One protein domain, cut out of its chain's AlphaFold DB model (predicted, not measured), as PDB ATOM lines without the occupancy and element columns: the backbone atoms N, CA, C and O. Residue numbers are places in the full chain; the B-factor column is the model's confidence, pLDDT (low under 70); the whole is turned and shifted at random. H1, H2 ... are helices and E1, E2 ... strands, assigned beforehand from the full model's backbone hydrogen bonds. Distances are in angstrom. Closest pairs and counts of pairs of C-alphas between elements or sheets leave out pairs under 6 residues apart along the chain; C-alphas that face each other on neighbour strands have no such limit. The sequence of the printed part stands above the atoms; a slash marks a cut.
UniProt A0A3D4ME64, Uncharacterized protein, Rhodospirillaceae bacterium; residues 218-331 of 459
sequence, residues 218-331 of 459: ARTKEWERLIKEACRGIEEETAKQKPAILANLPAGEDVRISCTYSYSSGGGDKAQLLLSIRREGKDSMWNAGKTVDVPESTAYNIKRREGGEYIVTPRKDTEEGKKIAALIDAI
ATOM      1  N   ALA A 218       9.048 -12.506 -27.552       95.44
ATOM      2  CA  ALA A 218       9.724 -13.340 -26.564       95.44
ATOM      3  C   ALA A 218      10.592 -12.494 -25.622       95.44
ATOM      4  O   ALA A 218      10.476 -12.622 -24.401       95.44
ATOM      5  N   ARG A 219      11.386 -11.567 -26.176       94.19
ATOM      6  CA  ARG A 219      12.209 -10.623 -25.404       94.19
ATOM      7  C   ARG A 219      11.356  -9.700 -24.536       94.19
ATOM      8  O   ARG A 219      11.696  -9.498 -23.376       94.19
ATOM      9  N   THR A 220      10.242  -9.179 -25.056       92.50
ATOM     10  CA  THR A 220       9.306  -8.335 -24.289       92.50
ATOM     11  C   THR A 220       8.674  -9.111 -23.134       92.50
ATOM     12  O   THR A 220       8.659  -8.616 -22.011       92.50
ATOM     13  N   LYS A 221       8.226 -10.352 -23.365       94.50
ATOM     14  CA  LYS A 221       7.658 -11.208 -22.311       94.50
ATOM     15  C   LYS A 221       8.668 -11.502 -21.201       94.50
ATOM     16  O   LYS A 221       8.316 -11.469 -20.024       94.50
ATOM     17  N   GLU A 222       9.913 -11.788 -21.569       95.31
ATOM     18  CA  GLU A 222      10.987 -12.023 -20.604       95.31
ATOM     19  C   GLU A 222      11.353 -10.748 -19.834       95.31
ATOM     20  O   GLU A 222      11.487 -10.770 -18.612       95.31
ATOM     21  N   TRP A 223      11.435  -9.613 -20.527       94.25
ATOM     22  CA  TRP A 223      11.666  -8.308 -19.912       94.25
ATOM     23  C   TRP A 223      10.566  -7.944 -18.900       94.25
ATOM     24  O   TRP A 223      10.872  -7.564 -17.771       94.25
ATOM     25  N   GLU A 224       9.290  -8.147 -19.246       93.69
ATOM     26  CA  GLU A 224       8.162  -7.950 -18.324       93.69
ATOM     27  C   GLU A 224       8.222  -8.884 -17.110       93.69
ATOM     28  O   GLU A 224       7.872  -8.475 -16.000       93.69
ATOM     29  N   ARG A 225       8.651 -10.141 -17.301       96.19
ATOM     30  CA  ARG A 225       8.834 -11.105 -16.206       96.19
ATOM     31  C   ARG A 225       9.892 -10.606 -15.222       96.19
ATOM     32  O   ARG A 225       9.616 -10.554 -14.027       96.19
ATOM     33  N   LEU A 226      11.058 -10.196 -15.722       95.94
ATOM     34  CA  LEU A 226      12.163  -9.685 -14.904       95.94
ATOM     35  C   LEU A 226      11.785  -8.397 -14.160       95.94
ATOM     36  O   LEU A 226      12.093  -8.258 -12.978       95.94
ATOM     37  N   ILE A 227      11.051  -7.485 -14.808       94.38
ATOM     38  CA  ILE A 227      10.510  -6.290 -14.144       94.38
ATOM     39  C   ILE A 227       9.566  -6.668 -13.008       94.38
ATOM     40  O   ILE A 227       9.712  -6.148 -11.905       94.38
ATOM     41  N   LYS A 228       8.617  -7.583 -13.244       95.06
ATOM     42  CA  LYS A 228       7.680  -8.035 -12.204       95.06
ATOM     43  C   LYS A 228       8.412  -8.670 -11.025       95.06
ATOM     44  O   LYS A 228       8.027  -8.440  -9.883       95.06
ATOM     45  N   GLU A 229       9.474  -9.430 -11.280       95.75
ATOM     46  CA  GLU A 229      10.310 -10.012 -10.226       95.75
ATOM     47  C   GLU A 229      11.056  -8.952  -9.415       95.75
ATOM     48  O   GLU A 229      11.062  -9.031  -8.186       95.75
ATOM     49  N   ALA A 230      11.623  -7.937 -10.069       94.81
ATOM     50  CA  ALA A 230      12.276  -6.828  -9.383       94.81
ATOM     51  C   ALA A 230      11.282  -5.979  -8.573       94.81
ATOM     52  O   ALA A 230      11.547  -5.682  -7.409       94.81
ATOM     53  N   CYS A 231      10.119  -5.642  -9.146       95.00
ATOM     54  CA  CYS A 231       9.036  -4.947  -8.450       95.00
ATOM     55  C   CYS A 231       8.590  -5.727  -7.210       95.00
ATOM     56  O   CYS A 231       8.554  -5.157  -6.122       95.00
ATOM     57  N   ARG A 232       8.344  -7.038  -7.344       95.25
ATOM     58  CA  ARG A 232       7.979  -7.903  -6.216       95.25
ATOM     59  C   ARG A 232       9.066  -7.924  -5.141       95.25
ATOM     60  O   ARG A 232       8.748  -7.792  -3.968       95.25
ATOM     61  N   GLY A 233      10.342  -8.035  -5.521       94.00
ATOM     62  CA  GLY A 233      11.452  -8.003  -4.562       94.00
ATOM     63  C   GLY A 233      11.520  -6.691  -3.768       94.00
ATOM     64  O   GLY A 233      11.748  -6.710  -2.560       94.00
ATOM     65  N   ILE A 234      11.269  -5.551  -4.421       92.94
ATOM     66  CA  ILE A 234      11.188  -4.238  -3.758       92.94
ATOM     67  C   ILE A 234       9.975  -4.173  -2.820       92.94
ATOM     68  O   ILE A 234      10.104  -3.712  -1.684       92.94
ATOM     69  N   GLU A 235       8.805  -4.622  -3.279       93.81
ATOM     70  CA  GLU A 235       7.567  -4.641  -2.491       93.81
ATOM     71  C   GLU A 235       7.694  -5.525  -1.244       93.81
ATOM     72  O   GLU A 235       7.326  -5.087  -0.155       93.81
ATOM     73  N   GLU A 236       8.258  -6.729  -1.373       93.56
ATOM     74  CA  GLU A 236       8.514  -7.656  -0.263       93.56
ATOM     75  C   GLU A 236       9.463  -7.046   0.776       93.56
ATOM     76  O   GLU A 236       9.239  -7.174   1.980       93.56
ATOM     77  N   GLU A 237      10.503  -6.340   0.329       92.06
ATOM     78  CA  GLU A 237      11.439  -5.662   1.226       92.06
ATOM     79  C   GLU A 237      10.794  -4.457   1.924       92.06
ATOM     80  O   GLU A 237      10.945  -4.276   3.132       92.06
ATOM     81  N   THR A 238       9.990  -3.677   1.198       91.25
ATOM     82  CA  THR A 238       9.214  -2.569   1.773       91.25
ATOM     83  C   THR A 238       8.188  -3.084   2.789       91.25
ATOM     84  O   THR A 238       7.981  -2.475   3.838       91.25
ATOM     85  N   ALA A 239       7.559  -4.233   2.523       91.00
ATOM     86  CA  ALA A 239       6.556  -4.826   3.400       91.00
ATOM     87  C   ALA A 239       7.119  -5.198   4.780       91.00
ATOM     88  O   ALA A 239       6.399  -5.093   5.774       91.00
ATOM     89  N   LYS A 240       8.412  -5.534   4.887       91.00
ATOM     90  CA  LYS A 240       9.082  -5.749   6.187       91.00
ATOM     91  C   LYS A 240       9.097  -4.489   7.053       91.00
ATOM     92  O   LYS A 240       9.113  -4.582   8.277       91.00
ATOM     93  N   GLN A 241       9.050  -3.314   6.429       88.50
ATOM     94  CA  GLN A 241       9.010  -2.017   7.104       88.50
ATOM     95  C   GLN A 241       7.590  -1.524   7.382       88.50
ATOM     96  O   GLN A 241       7.415  -0.502   8.047       88.50
ATOM     97  N   LYS A 242       6.564  -2.250   6.917       89.38
ATOM     98  CA  LYS A 242       5.157  -1.887   7.103       89.38
ATOM     99  C   LYS A 242       4.814  -1.542   8.562       89.38
ATOM    100  O   LYS A 242       4.178  -0.511   8.749       89.38
ATOM    101  N   PRO A 243       5.274  -2.272   9.601       89.25
ATOM    102  CA  PRO A 243       4.999  -1.890  10.989       89.25
ATOM    103  C   PRO A 243       5.505  -0.487  11.361       89.25
ATOM    104  O   PRO A 243       4.794   0.264  12.022       89.25
ATOM    105  N   ALA A 244       6.698  -0.103  10.895       87.75
ATOM    106  CA  ALA A 244       7.263   1.224  11.141       87.75
ATOM    107  C   ALA A 244       6.517   2.326  10.370       87.75
ATOM    108  O   ALA A 244       6.355   3.433  10.876       87.75
ATOM    109  N   ILE A 245       6.021   2.016   9.168       87.69
ATOM    110  CA  ILE A 245       5.178   2.924   8.379       87.69
ATOM    111  C   ILE A 245       3.835   3.150   9.087       87.69
ATOM    112  O   ILE A 245       3.410   4.292   9.254       87.69
ATOM    113  N   LEU A 246       3.185   2.072   9.542       88.75
ATOM    114  CA  LEU A 246       1.890   2.131  10.228       88.75
ATOM    115  C   LEU A 246       1.966   2.854  11.577       88.75
ATOM    116  O   LEU A 246       1.001   3.506  11.959       88.75
ATOM    117  N   ALA A 247       3.106   2.801  12.273       87.00
ATOM    118  CA  ALA A 247       3.308   3.525  13.531       87.00
ATOM    119  C   ALA A 247       3.156   5.054  13.392       87.00
ATOM    120  O   ALA A 247       2.862   5.729  14.375       87.00
ATOM    121  N   ASN A 248       3.320   5.594  12.181       84.38
ATOM    122  CA  ASN A 248       3.161   7.020  11.884       84.38
ATOM    123  C   ASN A 248       1.759   7.381  11.360       84.38
ATOM    124  O   ASN A 248       1.534   8.515  10.933       84.38
ATOM    125  N   LEU A 249       0.819   6.431  11.351       84.44
ATOM    126  CA  LEU A 249      -0.540   6.613  10.846       84.44
ATOM    127  C   LEU A 249      -1.584   6.497  11.972       84.44
ATOM    128  O   LEU A 249      -1.306   5.917  13.023       84.44
ATOM    129  N   PRO A 250      -2.799   7.046  11.774       83.06
ATOM    130  CA  PRO A 250      -3.905   6.847  12.705       83.06
ATOM    131  C   PRO A 250      -4.205   5.362  12.949       83.06
ATOM    132  O   PRO A 250      -4.085   4.530  12.048       83.06
ATOM    133  N   ALA A 251      -4.633   5.032  14.169       80.06
ATOM    134  CA  ALA A 251      -4.978   3.663  14.539       80.06
ATOM    135  C   ALA A 251      -6.091   3.096  13.638       80.06
ATOM    136  O   ALA A 251      -7.110   3.746  13.420       80.06
ATOM    137  N   GLY A 252      -5.898   1.867  13.147       78.69
ATOM    138  CA  GLY A 252      -6.840   1.181  12.253       78.69
ATOM    139  C   GLY A 252      -6.623   1.446  10.758       78.69
ATOM    140  O   GLY A 252      -7.264   0.791   9.937       78.69
ATOM    141  N   GLU A 253      -5.709   2.349  10.397       83.12
ATOM    142  CA  GLU A 253      -5.357   2.614   9.004       83.12
ATOM    143  C   GLU A 253      -4.375   1.568   8.448       83.12
ATOM    144  O   GLU A 253      -3.595   0.959   9.182       83.12
ATOM    145  N   ASP A 254      -4.407   1.368   7.130       87.25
ATOM    146  CA  ASP A 254      -3.500   0.471   6.412       87.25
ATOM    147  C   ASP A 254      -2.900   1.153   5.169       87.25
ATOM    148  O   ASP A 254      -3.347   2.222   4.735       87.25
ATOM    149  N   VAL A 255      -1.872   0.537   4.585       88.81
ATOM    150  CA  VAL A 255      -1.175   1.031   3.395       88.81
ATOM    151  C   VAL A 255      -1.138  -0.003   2.279       88.81
ATOM    152  O   VAL A 255      -0.824  -1.176   2.488       88.81
ATOM    153  N   ARG A 256      -1.351   0.490   1.059       88.38
ATOM    154  CA  ARG A 256      -1.072  -0.214  -0.184       88.38
ATOM    155  C   ARG A 256       0.346   0.113  -0.633       88.38
ATOM    156  O   ARG A 256       0.671   1.274  -0.878       88.38
ATOM    157  N   ILE A 257       1.159  -0.926  -0.768       90.88
ATOM    158  CA  ILE A 257       2.499  -0.866  -1.350       90.88
ATOM    159  C   ILE A 257       2.379  -1.338  -2.797       90.88
ATOM    160  O   ILE A 257       1.729  -2.344  -3.070       90.88
ATOM    161  N   SER A 258       2.964  -0.591  -3.724       91.81
ATOM    162  CA  SER A 258       3.016  -0.975  -5.132       91.81
ATOM    163  C   SER A 258       4.289  -0.457  -5.774       91.81
ATOM    164  O   SER A 258       4.659   0.697  -5.561       91.81
ATOM    165  N   CYS A 259       4.942  -1.286  -6.574       91.38
ATOM    166  CA  CYS A 259       6.061  -0.903  -7.407       91.38
ATOM    167  C   CYS A 259       5.640  -0.969  -8.876       91.38
ATOM    168  O   CYS A 259       5.206  -1.999  -9.386       91.38
ATOM    169  N   THR A 260       5.757   0.162  -9.557       90.56
ATOM    170  CA  THR A 260       5.526   0.304 -10.990       90.56
ATOM    171  C   THR A 260       6.853   0.571 -11.689       90.56
ATOM    172  O   THR A 260       7.918   0.629 -11.070       90.56
ATOM    173  N   TYR A 261       6.815   0.710 -13.005       89.19
ATOM    174  CA  TYR A 261       7.991   1.022 -13.795       89.19
ATOM    175  C   TYR A 261       7.638   2.041 -14.870       89.19
ATOM    176  O   TYR A 261       6.501   2.128 -15.331       89.19
ATOM    177  N   SER A 262       8.639   2.814 -15.268       82.75
ATOM    178  CA  SER A 262       8.562   3.743 -16.389       82.75
ATOM    179  C   SER A 262       9.723   3.493 -17.345       82.75
ATOM    180  O   SER A 262      10.812   3.089 -16.930       82.75
ATOM    181  N   TYR A 263       9.477   3.684 -18.635       77.75
ATOM    182  CA  TYR A 263      10.441   3.466 -19.708       77.75
ATOM    183  C   TYR A 263      10.077   4.355 -20.901       77.75
ATOM    184  O   TYR A 263       8.942   4.830 -21.000       77.75
ATOM    185  N   SER A 264      11.025   4.600 -21.809       66.56
ATOM    186  CA  SER A 264      10.707   5.277 -23.066       66.56
ATOM    187  C   SER A 264      10.129   4.277 -24.069       66.56
ATOM    188  O   SER A 264      10.646   3.176 -24.260       66.56
ATOM    189  N   SER A 265       9.061   4.662 -24.764       59.09
ATOM    190  CA  SER A 265       8.393   3.810 -25.760       59.09
ATOM    191  C   SER A 265       9.259   3.487 -26.990       59.09
ATOM    192  O   SER A 265       8.851   2.699 -27.840       59.09
ATOM    193  N   GLY A 266      10.447   4.092 -27.115       58.78
ATOM    194  CA  GLY A 266      11.362   3.903 -28.240       58.78
ATOM    195  C   GLY A 266      12.254   2.662 -28.156       58.78
ATOM    196  O   GLY A 266      12.896   2.346 -29.160       58.78
ATOM    197  N   GLY A 267      12.289   1.977 -27.008       66.69
ATOM    198  CA  GLY A 267      13.226   0.884 -26.735       66.69
ATOM    199  C   GLY A 267      14.653   1.374 -26.455       66.69
ATOM    200  O   GLY A 267      14.997   2.522 -26.731       66.69
ATOM    201  N   GLY A 268      15.488   0.494 -25.899       73.38
ATOM    202  CA  GLY A 268      16.912   0.758 -25.656       73.38
ATOM    203  C   GLY A 268      17.249   1.446 -24.329       73.38
ATOM    204  O   GLY A 268      18.427   1.570 -24.009       73.38
ATOM    205  N   ASP A 269      16.253   1.822 -23.524       80.75
ATOM    206  CA  ASP A 269      16.470   2.411 -22.199       80.75
ATOM    207  C   ASP A 269      16.312   1.379 -21.077       80.75
ATOM    208  O   ASP A 269      15.541   0.415 -21.191       80.75
ATOM    209  N   LYS A 270      17.018   1.603 -19.958       84.06
ATOM    210  CA  LYS A 270      16.756   0.878 -18.709       84.06
ATOM    211  C   LYS A 270      15.427   1.342 -18.116       84.06
ATOM    212  O   LYS A 270      15.173   2.542 -18.013       84.06
ATOM    213  N   ALA A 271      14.614   0.384 -17.682       86.12
ATOM    214  CA  ALA A 271      13.410   0.680 -16.922       86.12
ATOM    215  C   ALA A 271      13.776   1.361 -15.596       86.12
ATOM    216  O   ALA A 271      14.687   0.926 -14.889       86.12
ATOM    217  N   GLN A 272      13.044   2.415 -15.249       87.06
ATOM    218  CA  GLN A 272      13.115   3.027 -13.931       87.06
ATOM    219  C   GLN A 272      11.974   2.485 -13.073       87.06
ATOM    220  O   GLN A 272      10.808   2.684 -13.410       87.06
ATOM    221  N   LEU A 273      12.314   1.824 -11.965       90.62
ATOM    222  CA  LEU A 273      11.344   1.296 -11.007       90.62
ATOM    223  C   LEU A 273      10.912   2.389 -10.022       90.62
ATOM    224  O   LEU A 273      11.741   3.145  -9.503       90.62
ATOM    225  N   LEU A 274       9.606   2.477  -9.788       91.06
ATOM    226  CA  LEU A 274       8.947   3.523  -9.017       91.06
ATOM    227  C   LEU A 274       8.133   2.870  -7.900       91.06
ATOM    228  O   LEU A 274       7.219   2.095  -8.156       91.06
ATOM    229  N   LEU A 275       8.470   3.157  -6.648       91.81
ATOM    230  CA  LEU A 275       7.738   2.690  -5.476       91.81
ATOM    231  C   LEU A 275       6.667   3.717  -5.095       91.81
ATOM    232  O   LEU A 275       6.946   4.909  -4.977       91.81
ATOM    233  N   SER A 276       5.444   3.263  -4.852       91.06
ATOM    234  CA  SER A 276       4.351   4.073  -4.323       91.06
ATOM    235  C   SER A 276       3.758   3.393  -3.097       91.06
ATOM    236  O   SER A 276       3.346   2.232  -3.159       91.06
ATOM    237  N   ILE A 277       3.704   4.133  -1.988       89.69
ATOM    238  CA  ILE A 277       3.027   3.717  -0.759       89.69
ATOM    239  C   ILE A 277       1.911   4.711  -0.483       89.69
ATOM    240  O   ILE A 277       2.146   5.915  -0.347       89.69
ATOM    241  N   ARG A 278       0.680   4.206  -0.441       88.88
ATOM    242  CA  ARG A 278      -0.517   5.033  -0.300       88.88
ATOM    243  C   ARG A 278      -1.433   4.479   0.774       88.88
ATOM    244  O   ARG A 278      -1.548   3.268   0.928       88.88
ATOM    245  N   ARG A 279      -2.103   5.376   1.488       87.38
ATOM    246  CA  ARG A 279      -3.147   5.031   2.456       87.38
ATOM    247  C   ARG A 279      -4.292   4.287   1.774       87.38
ATOM    248  O   ARG A 279      -4.743   4.710   0.707       87.38
ATOM    249  N   GLU A 280      -4.770   3.210   2.391       84.50
ATOM    250  CA  GLU A 280      -5.965   2.502   1.918       84.50
ATOM    251  C   GLU A 280      -7.248   3.298   2.197       84.50
ATOM    252  O   GLU A 280      -8.224   3.132   1.471       84.50
ATOM    253  N   GLY A 281      -7.235   4.204   3.187       77.25
ATOM    254  CA  GLY A 281      -8.400   5.007   3.564       77.25
ATOM    255  C   GLY A 281      -9.494   4.177   4.228       77.25
ATOM    256  O   GLY A 281     -10.675   4.410   3.968       77.25
ATOM    257  N   LYS A 282      -9.107   3.201   5.063       76.12
ATOM    258  CA  LYS A 282     -10.048   2.387   5.851       76.12
ATOM    259  C   LYS A 282     -10.743   3.239   6.911       76.12
ATOM    260  O   LYS A 282     -11.906   2.995   7.217       76.12
ATOM    261  N   ASP A 283     -10.042   4.245   7.434       67.38
ATOM    262  CA  ASP A 283     -10.577   5.215   8.391       67.38
ATOM    263  C   ASP A 283     -11.405   6.335   7.725       67.38
ATOM    264  O   ASP A 283     -12.357   6.849   8.311       67.38
ATOM    265  N   SER A 284     -11.045   6.736   6.503       67.19
ATOM    266  CA  SER A 284     -11.673   7.828   5.763       67.19
ATOM    267  C   SER A 284     -11.388   7.750   4.266       67.19
ATOM    268  O   SER A 284     -10.239   7.834   3.818       67.19
ATOM    269  N   MET A 285     -12.457   7.743   3.466       67.44
ATOM    270  CA  MET A 285     -12.382   7.785   2.000       67.44
ATOM    271  C   MET A 285     -11.659   9.041   1.477       67.44
ATOM    272  O   MET A 285     -11.032   8.999   0.423       67.44
ATOM    273  N   TRP A 286     -11.660  10.145   2.237       68.94
ATOM    274  CA  TRP A 286     -10.943  11.384   1.895       68.94
ATOM    275  C   TRP A 286      -9.419  11.282   2.036       68.94
ATOM    276  O   TRP A 286      -8.683  12.160   1.574       68.94
ATOM    277  N   ASN A 287      -8.932  10.240   2.709       69.56
ATOM    278  CA  ASN A 287      -7.511   9.982   2.895       69.56
ATOM    279  C   ASN A 287      -6.980   8.848   2.012       69.56
ATOM    280  O   ASN A 287      -5.758   8.729   1.877       69.56
ATOM    281  N   ALA A 288      -7.867   8.069   1.385       77.00
ATOM    282  CA  ALA A 288      -7.496   7.030   0.437       77.00
ATOM    283  C   ALA A 288      -6.598   7.605  -0.672       77.00
ATOM    284  O   ALA A 288      -6.860   8.667  -1.238       77.00
ATOM    285  N   GLY A 289      -5.497   6.916  -0.971       78.75
ATOM    286  CA  GLY A 289      -4.573   7.311  -2.033       78.75
ATOM    287  C   GLY A 289      -3.551   8.391  -1.655       78.75
ATOM    288  O   GLY A 289      -2.655   8.658  -2.463       78.75
ATOM    289  N   LYS A 290      -3.617   8.986  -0.452       83.31
ATOM    290  CA  LYS A 290      -2.583   9.925   0.020       83.31
ATOM    291  C   LYS A 290      -1.253   9.200   0.231       83.31
ATOM    292  O   LYS A 290      -1.218   8.093   0.766       83.31
ATOM    293  N   THR A 291      -0.169   9.831  -0.209       84.94
ATOM    294  CA  THR A 291       1.192   9.283  -0.137       84.94
ATOM    295  C   THR A 291       1.690   9.265   1.298       84.94
ATOM    296  O   THR A 291       1.487  10.243   2.017       84.94
ATOM    297  N   VAL A 292       2.363   8.185   1.683       85.56
ATOM    298  CA  VAL A 292       2.962   8.017   3.012       85.56
ATOM    299  C   VAL A 292       4.478   8.060   2.884       85.56
ATOM    300  O   VAL A 292       5.027   7.521   1.923       85.56
ATOM    301  N   ASP A 293       5.143   8.704   3.843       81.94
ATOM    302  CA  ASP A 293       6.600   8.715   3.887       81.94
ATOM    303  C   ASP A 293       7.142   7.327   4.243       81.94
ATOM    304  O   ASP A 293       6.617   6.621   5.106       81.94
ATOM    305  N   VAL A 294       8.198   6.934   3.537       78.44
ATOM    306  CA  VAL A 294       8.812   5.611   3.647       78.44
ATOM    307  C   VAL A 294      10.132   5.758   4.399       78.44
ATOM    308  O   VAL A 294      10.917   6.641   4.043       78.44
ATOM    309  N   PRO A 295      10.402   4.938   5.427       77.94
ATOM    310  CA  PRO A 295      11.705   4.945   6.068       77.94
ATOM    311  C   PRO A 295      12.791   4.437   5.109       77.94
ATOM    312  O   PRO A 295      12.534   3.707   4.152       77.94
ATOM    313  N   GLU A 296      14.031   4.845   5.366       76.06
ATOM    314  CA  GLU A 296      15.190   4.329   4.636       76.06
ATOM    315  C   GLU A 296      15.344   2.815   4.860       76.06
ATOM    316  O   GLU A 296      15.115   2.305   5.959       76.06
ATOM    317  N   SER A 297      15.753   2.087   3.819       84.62
ATOM    318  CA  SER A 297      15.960   0.639   3.870       84.62
ATOM    319  C   SER A 297      17.436   0.284   3.865       84.62
ATOM    320  O   SER A 297      18.243   0.938   3.211       84.62
ATOM    321  N   THR A 298      17.810  -0.801   4.546       87.94
ATOM    322  CA  THR A 298      19.146  -1.384   4.376       87.94
ATOM    323  C   THR A 298      19.345  -1.904   2.954       87.94
ATOM    324  O   THR A 298      20.481  -1.968   2.500       87.94
ATOM    325  N   ALA A 299      18.272  -2.204   2.217       89.56
ATOM    326  CA  ALA A 299      18.346  -2.721   0.856       89.56
ATOM    327  C   ALA A 299      18.433  -1.638  -0.236       89.56
ATOM    328  O   ALA A 299      18.958  -1.888  -1.322       89.56
ATOM    329  N   TYR A 300      17.915  -0.432   0.002       89.19
ATOM    330  CA  TYR A 300      17.853   0.619  -1.015       89.19
ATOM    331  C   TYR A 300      17.701   2.016  -0.407       89.19
ATOM    332  O   TYR A 300      17.150   2.190   0.675       89.19
ATOM    333  N   ASN A 301      18.151   3.012  -1.164       90.06
ATOM    334  CA  ASN A 301      17.836   4.421  -0.974       90.06
ATOM    335  C   ASN A 301      16.605   4.797  -1.798       90.06
ATOM    336  O   ASN A 301      16.370   4.229  -2.873       90.06
ATOM    337  N   ILE A 302      15.866   5.802  -1.338       89.25
ATOM    338  CA  ILE A 302      14.705   6.337  -2.050       89.25
ATOM    339  C   ILE A 302      14.881   7.816  -2.383       89.25
ATOM    340  O   ILE A 302      15.433   8.596  -1.614       89.25
ATOM    341  N   LYS A 303      14.365   8.232  -3.540       88.75
ATOM    342  CA  LYS A 303      14.273   9.648  -3.916       88.75
ATOM    343  C   LYS A 303      12.850   9.986  -4.336       88.75
ATOM    344  O   LYS A 303      12.367   9.469  -5.341       88.75
ATOM    345  N   ARG A 304      12.191  10.874  -3.590       86.94
ATOM    346  CA  ARG A 304      10.820  11.321  -3.876       86.94
ATOM    347  C   ARG A 304      10.759  12.123  -5.183       86.94
ATOM    348  O   ARG A 304      11.590  13.002  -5.412       86.94
ATOM    349  N   ARG A 305       9.764  11.833  -6.023       85.06
ATOM    350  CA  ARG A 305       9.390  12.607  -7.214       85.06
ATOM    351  C   ARG A 305       8.158  13.468  -6.944       85.06
ATOM    352  O   ARG A 305       7.381  13.226  -6.017       85.06
ATOM    353  N   GLU A 306       7.963  14.452  -7.812       75.44
ATOM    354  CA  GLU A 306       6.691  15.156  -7.953       75.44
ATOM    355  C   GLU A 306       5.577  14.133  -8.263       75.44
ATOM    356  O   GLU A 306       5.757  13.265  -9.113       75.44
ATOM    357  N   GLY A 307       4.476  14.160  -7.503       73.62
ATOM    358  CA  GLY A 307       3.414  13.137  -7.560       73.62
ATOM    359  C   GLY A 307       3.479  12.050  -6.473       73.62
ATOM    360  O   GLY A 307       2.531  11.274  -6.326       73.62
ATOM    361  N   GLY A 308       4.545  12.032  -5.662       80.56
ATOM    362  CA  GLY A 308       4.646  11.210  -4.446       80.56
ATOM    363  C   GLY A 308       5.094   9.762  -4.655       80.56
ATOM    364  O   GLY A 308       4.959   8.943  -3.752       80.56
ATOM    365  N   GLU A 309       5.631   9.446  -5.830       87.88
ATOM    366  CA  GLU A 309       6.346   8.196  -6.092       87.88
ATOM    367  C   GLU A 309       7.825   8.326  -5.698       87.88
ATOM    368  O   GLU A 309       8.392   9.423  -5.701       87.88
ATOM    369  N   TYR A 310       8.468   7.204  -5.390       89.56
ATOM    370  CA  TYR A 310       9.863   7.126  -4.973       89.56
ATOM    371  C   TYR A 310      10.687   6.347  -6.000       89.56
ATOM    372  O   TYR A 310      10.354   5.220  -6.352       89.56
ATOM    373  N   ILE A 311      11.795   6.925  -6.460       89.69
ATOM    374  CA  ILE A 311      12.798   6.201  -7.251       89.69
ATOM    375  C   ILE A 311      13.618   5.345  -6.291       89.69
ATOM    376  O   ILE A 311      14.191   5.879  -5.340       89.69
ATOM    377  N   VAL A 312      13.708   4.045  -6.568       88.50
ATOM    378  CA  VAL A 312      14.463   3.083  -5.755       88.50
ATOM    379  C   VAL A 312      15.876   2.924  -6.310       88.50
ATOM    380  O   VAL A 312      16.058   2.624  -7.488       88.50
ATOM    381  N   THR A 313      16.889   3.119  -5.463       91.06
ATOM    382  CA  THR A 313      18.304   2.887  -5.799       91.06
ATOM    383  C   THR A 313      18.896   1.858  -4.837       91.06
ATOM    384  O   THR A 313      19.032   2.170  -3.656       91.06
ATOM    385  N   PRO A 314      19.265   0.648  -5.290       91.69
ATOM    386  CA  PRO A 314      19.792  -0.392  -4.407       91.69
ATOM    387  C   PRO A 314      21.067   0.030  -3.669       91.69
ATOM    388  O   PRO A 314      21.956   0.653  -4.255       91.69
ATOM    389  N   ARG A 315      21.184  -0.373  -2.402       92.56
ATOM    390  CA  ARG A 315      22.401  -0.227  -1.593       92.56
ATOM    391  C   ARG A 315      23.348  -1.389  -1.884       92.56
ATOM    392  O   ARG A 315      23.205  -2.480  -1.351       92.56
ATOM    393  N   LYS A 316      24.298  -1.191  -2.798       92.94
ATOM    394  CA  LYS A 316      25.200  -2.272  -3.254       92.94
ATOM    395  C   LYS A 316      26.210  -2.733  -2.186       92.94
ATOM    396  O   LYS A 316      26.907  -3.724  -2.389       92.94
ATOM    397  N   ASP A 317      26.289  -2.019  -1.071       94.19
ATOM    398  CA  ASP A 317      27.153  -2.262   0.082       94.19
ATOM    399  C   ASP A 317      26.548  -3.211   1.134       94.19
ATOM    400  O   ASP A 317      27.293  -3.732   1.962       94.19
ATOM    401  N   THR A 318      25.245  -3.509   1.081       94.00
ATOM    402  CA  THR A 318      24.564  -4.428   2.016       94.00
ATOM    403  C   THR A 318      24.175  -5.748   1.346       94.00
ATOM    404  O   THR A 318      24.033  -5.821   0.124       94.00
ATOM    405  N   GLU A 319      23.981  -6.822   2.119       93.06
ATOM    406  CA  GLU A 319      23.565  -8.121   1.562       93.06
ATOM    407  C   GLU A 319      22.140  -8.075   0.996       93.06
ATOM    408  O   GLU A 319      21.867  -8.618  -0.077       93.06
ATOM    409  N   GLU A 320      21.226  -7.379   1.670       90.50
ATOM    410  CA  GLU A 320      19.861  -7.167   1.192       90.50
ATOM    411  C   GLU A 320      19.853  -6.321  -0.084       90.50
ATOM    412  O   GLU A 320      19.161  -6.647  -1.052       90.50
ATOM    413  N   GLY A 321      20.668  -5.267  -0.134       92.50
ATOM    414  CA  GLY A 321      20.712  -4.381  -1.288       92.50
ATOM    415  C   GLY A 321      21.440  -4.979  -2.485       92.50
ATOM    416  O   GLY A 321      21.040  -4.712  -3.618       92.50
ATOM    417  N   LYS A 322      22.402  -5.891  -2.282       94.88
ATOM    418  CA  LYS A 322      22.960  -6.733  -3.358       94.88
ATOM    419  C   LYS A 322      21.903  -7.632  -4.000       94.88
ATOM    420  O   LYS A 322      21.925  -7.789  -5.219       94.88
ATOM    421  N   LYS A 323      20.955  -8.185  -3.228       94.00
ATOM    422  CA  LYS A 323      19.853  -9.003  -3.775       94.00
ATOM    423  C   LYS A 323      18.928  -8.172  -4.665       94.00
ATOM    424  O   LYS A 323      18.646  -8.579  -5.789       94.00
ATOM    425  N   ILE A 324      18.512  -6.989  -4.205       93.25
ATOM    426  CA  ILE A 324      17.694  -6.073  -5.020       93.25
ATOM    427  C   ILE A 324      18.485  -5.574  -6.237       93.25
ATOM    428  O   ILE A 324      17.952  -5.541  -7.343       93.25
ATOM    429  N   ALA A 325      19.768  -5.244  -6.066       94.00
ATOM    430  CA  ALA A 325      20.640  -4.849  -7.169       94.00
ATOM    431  C   ALA A 325      20.732  -5.937  -8.238       94.00
ATOM    432  O   ALA A 325      20.611  -5.614  -9.412       94.00
ATOM    433  N   ALA A 326      20.881  -7.207  -7.854       95.12
ATOM    434  CA  ALA A 326      20.929  -8.321  -8.796       95.12
ATOM    435  C   ALA A 326      19.633  -8.452  -9.613       95.12
ATOM    436  O   ALA A 326      19.703  -8.665 -10.821       95.12
ATOM    437  N   LEU A 327      18.463  -8.265  -8.988       94.75
ATOM    438  CA  LEU A 327      17.175  -8.269  -9.694       94.75
ATOM    439  C   LEU A 327      17.075  -7.118 -10.704       94.75
ATOM    440  O   LEU A 327      16.661  -7.334 -11.839       94.75
ATOM    441  N   ILE A 328      17.477  -5.904 -10.314       92.19
ATOM    442  CA  ILE A 328      17.425  -4.727 -11.196       92.19
ATOM    443  C   ILE A 328      18.474  -4.816 -12.313       92.19
ATOM    444  O   ILE A 328      18.190  -4.471 -13.460       92.19
ATOM    445  N   ASP A 329      19.685  -5.277 -12.003       92.94
ATOM    446  CA  ASP A 329      20.779  -5.409 -12.967       92.94
ATOM    447  C   ASP A 329      20.515  -6.534 -13.986       92.94
ATOM    448  O   ASP A 329      21.020  -6.453 -15.105       92.94
ATOM    449  N   ALA A 330      19.678  -7.523 -13.644       94.50
ATOM    450  CA  ALA A 330      19.223  -8.563 -14.566       94.50
ATOM    451  C   ALA A 330      18.233  -8.055 -15.631       94.50
ATOM    452  O   ALA A 330      18.086  -8.707 -16.663       94.50
ATOM    453  N   ILE A 331      17.564  -6.912 -15.417       93.12
ATOM    454  CA  ILE A 331      16.611  -6.352 -16.387       93.12
ATOM    455  C   ILE A 331      17.392  -5.828 -17.606       93.12
ATOM    456  O   ILE A 331      18.170  -4.873 -17.470       93.12
TER     457      ILE A 331
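AT A GLANCE: This is residues 218 to 331 of the 459 residues of an uncharacterized protein of Rhodospirillaceae bacterium (UniProt A0A3D4ME64). A strongly twisted sheet made of two hairpins, the longer E1 and E2 and the shorter E3 and E4, has the long helix H1 running slantwise over the E1 and E2 part of one face. The shorter helix H3 packs side by side with H1, running the opposite way, beside the strands near E4, while the small helix H2 follows H1 and only grazes the sheet. The printed part has 114 residues with three named helices and four named strands, in the order H1 H2 E1 E2 E3 E4 H3; the antiparallel sheet has the order E1 - E2 - E4 - E3. The class is mixed, helices and strands, and the whole is compact, with a radius of gyration of the C-alphas of 15.0 A and spans of 45 by 32 by 23 A.

IN THESE COORDINATES: Find C-alpha 218 at (9.724, -13.340, -26.564); from there H1 runs 33.6 A to residue 240. H2 holds residues 242 to 246. Look next at E1, residues 255 to 262, 22.2 A long, and E2, residues 272 to 279, 23.2 A long. E3 holds residues 300 to 304, 13.1 A, and E4 residues 310 to 314, 12.5 A. H3, residues 319 to 329, runs 15.0 A and ends with C-alpha 329 at (20.779, -5.409, -12.967).

HOW THE PARTS SIT: Begin with the hairpin E1 and E2, antiparallel at 158 degrees, where N 258 and O 276 are 2.9 A apart, within hydrogen-bond range. E2 and E4 are antiparallel at 125 degrees; there N 275 and O 310 are 2.8 A apart. In the hairpin E3 and E4, N 301 and O 313 are 2.8 A apart. H1 is on the sheet at a height over the sheet of 9.4 A, over E2 and only just over E1, on which 3 of its C-alphas fall; it runs slantwise to the strands, at 43 degrees to E2 on the local plane. Its closest C-alphas to E1 are those of Cys 231 and Cys 259, 5.1 A apart. H3 is on the same face, over none of the strands, its height of 4.4 A only just above the sheet's level; the closest C-alphas of E4 and H3, Pro 314 and Gly 321, are 5.1 A apart. With its residues 226 to 234 alone H1 touches H3, closest at the C-alphas of Ala 230 and Leu 327, 5.1 A, at a shallow tilt of 23 degrees, opposite ways. H2 and H3 are apart. In H1, H2 and H3 every O i to N i+4 pair is within hydrogen-bond range.

THE WHOLE: The two C-alphas farthest apart, those of Ala 218 and Ala 251, are 46.8 A apart. The printed part has no cut. The link from E2 to E3, residues 280 to 299, is long. Mean pLDDT of the printed part is 86.8; look for values under 70 at residues 264 to 267 and 283 to 287.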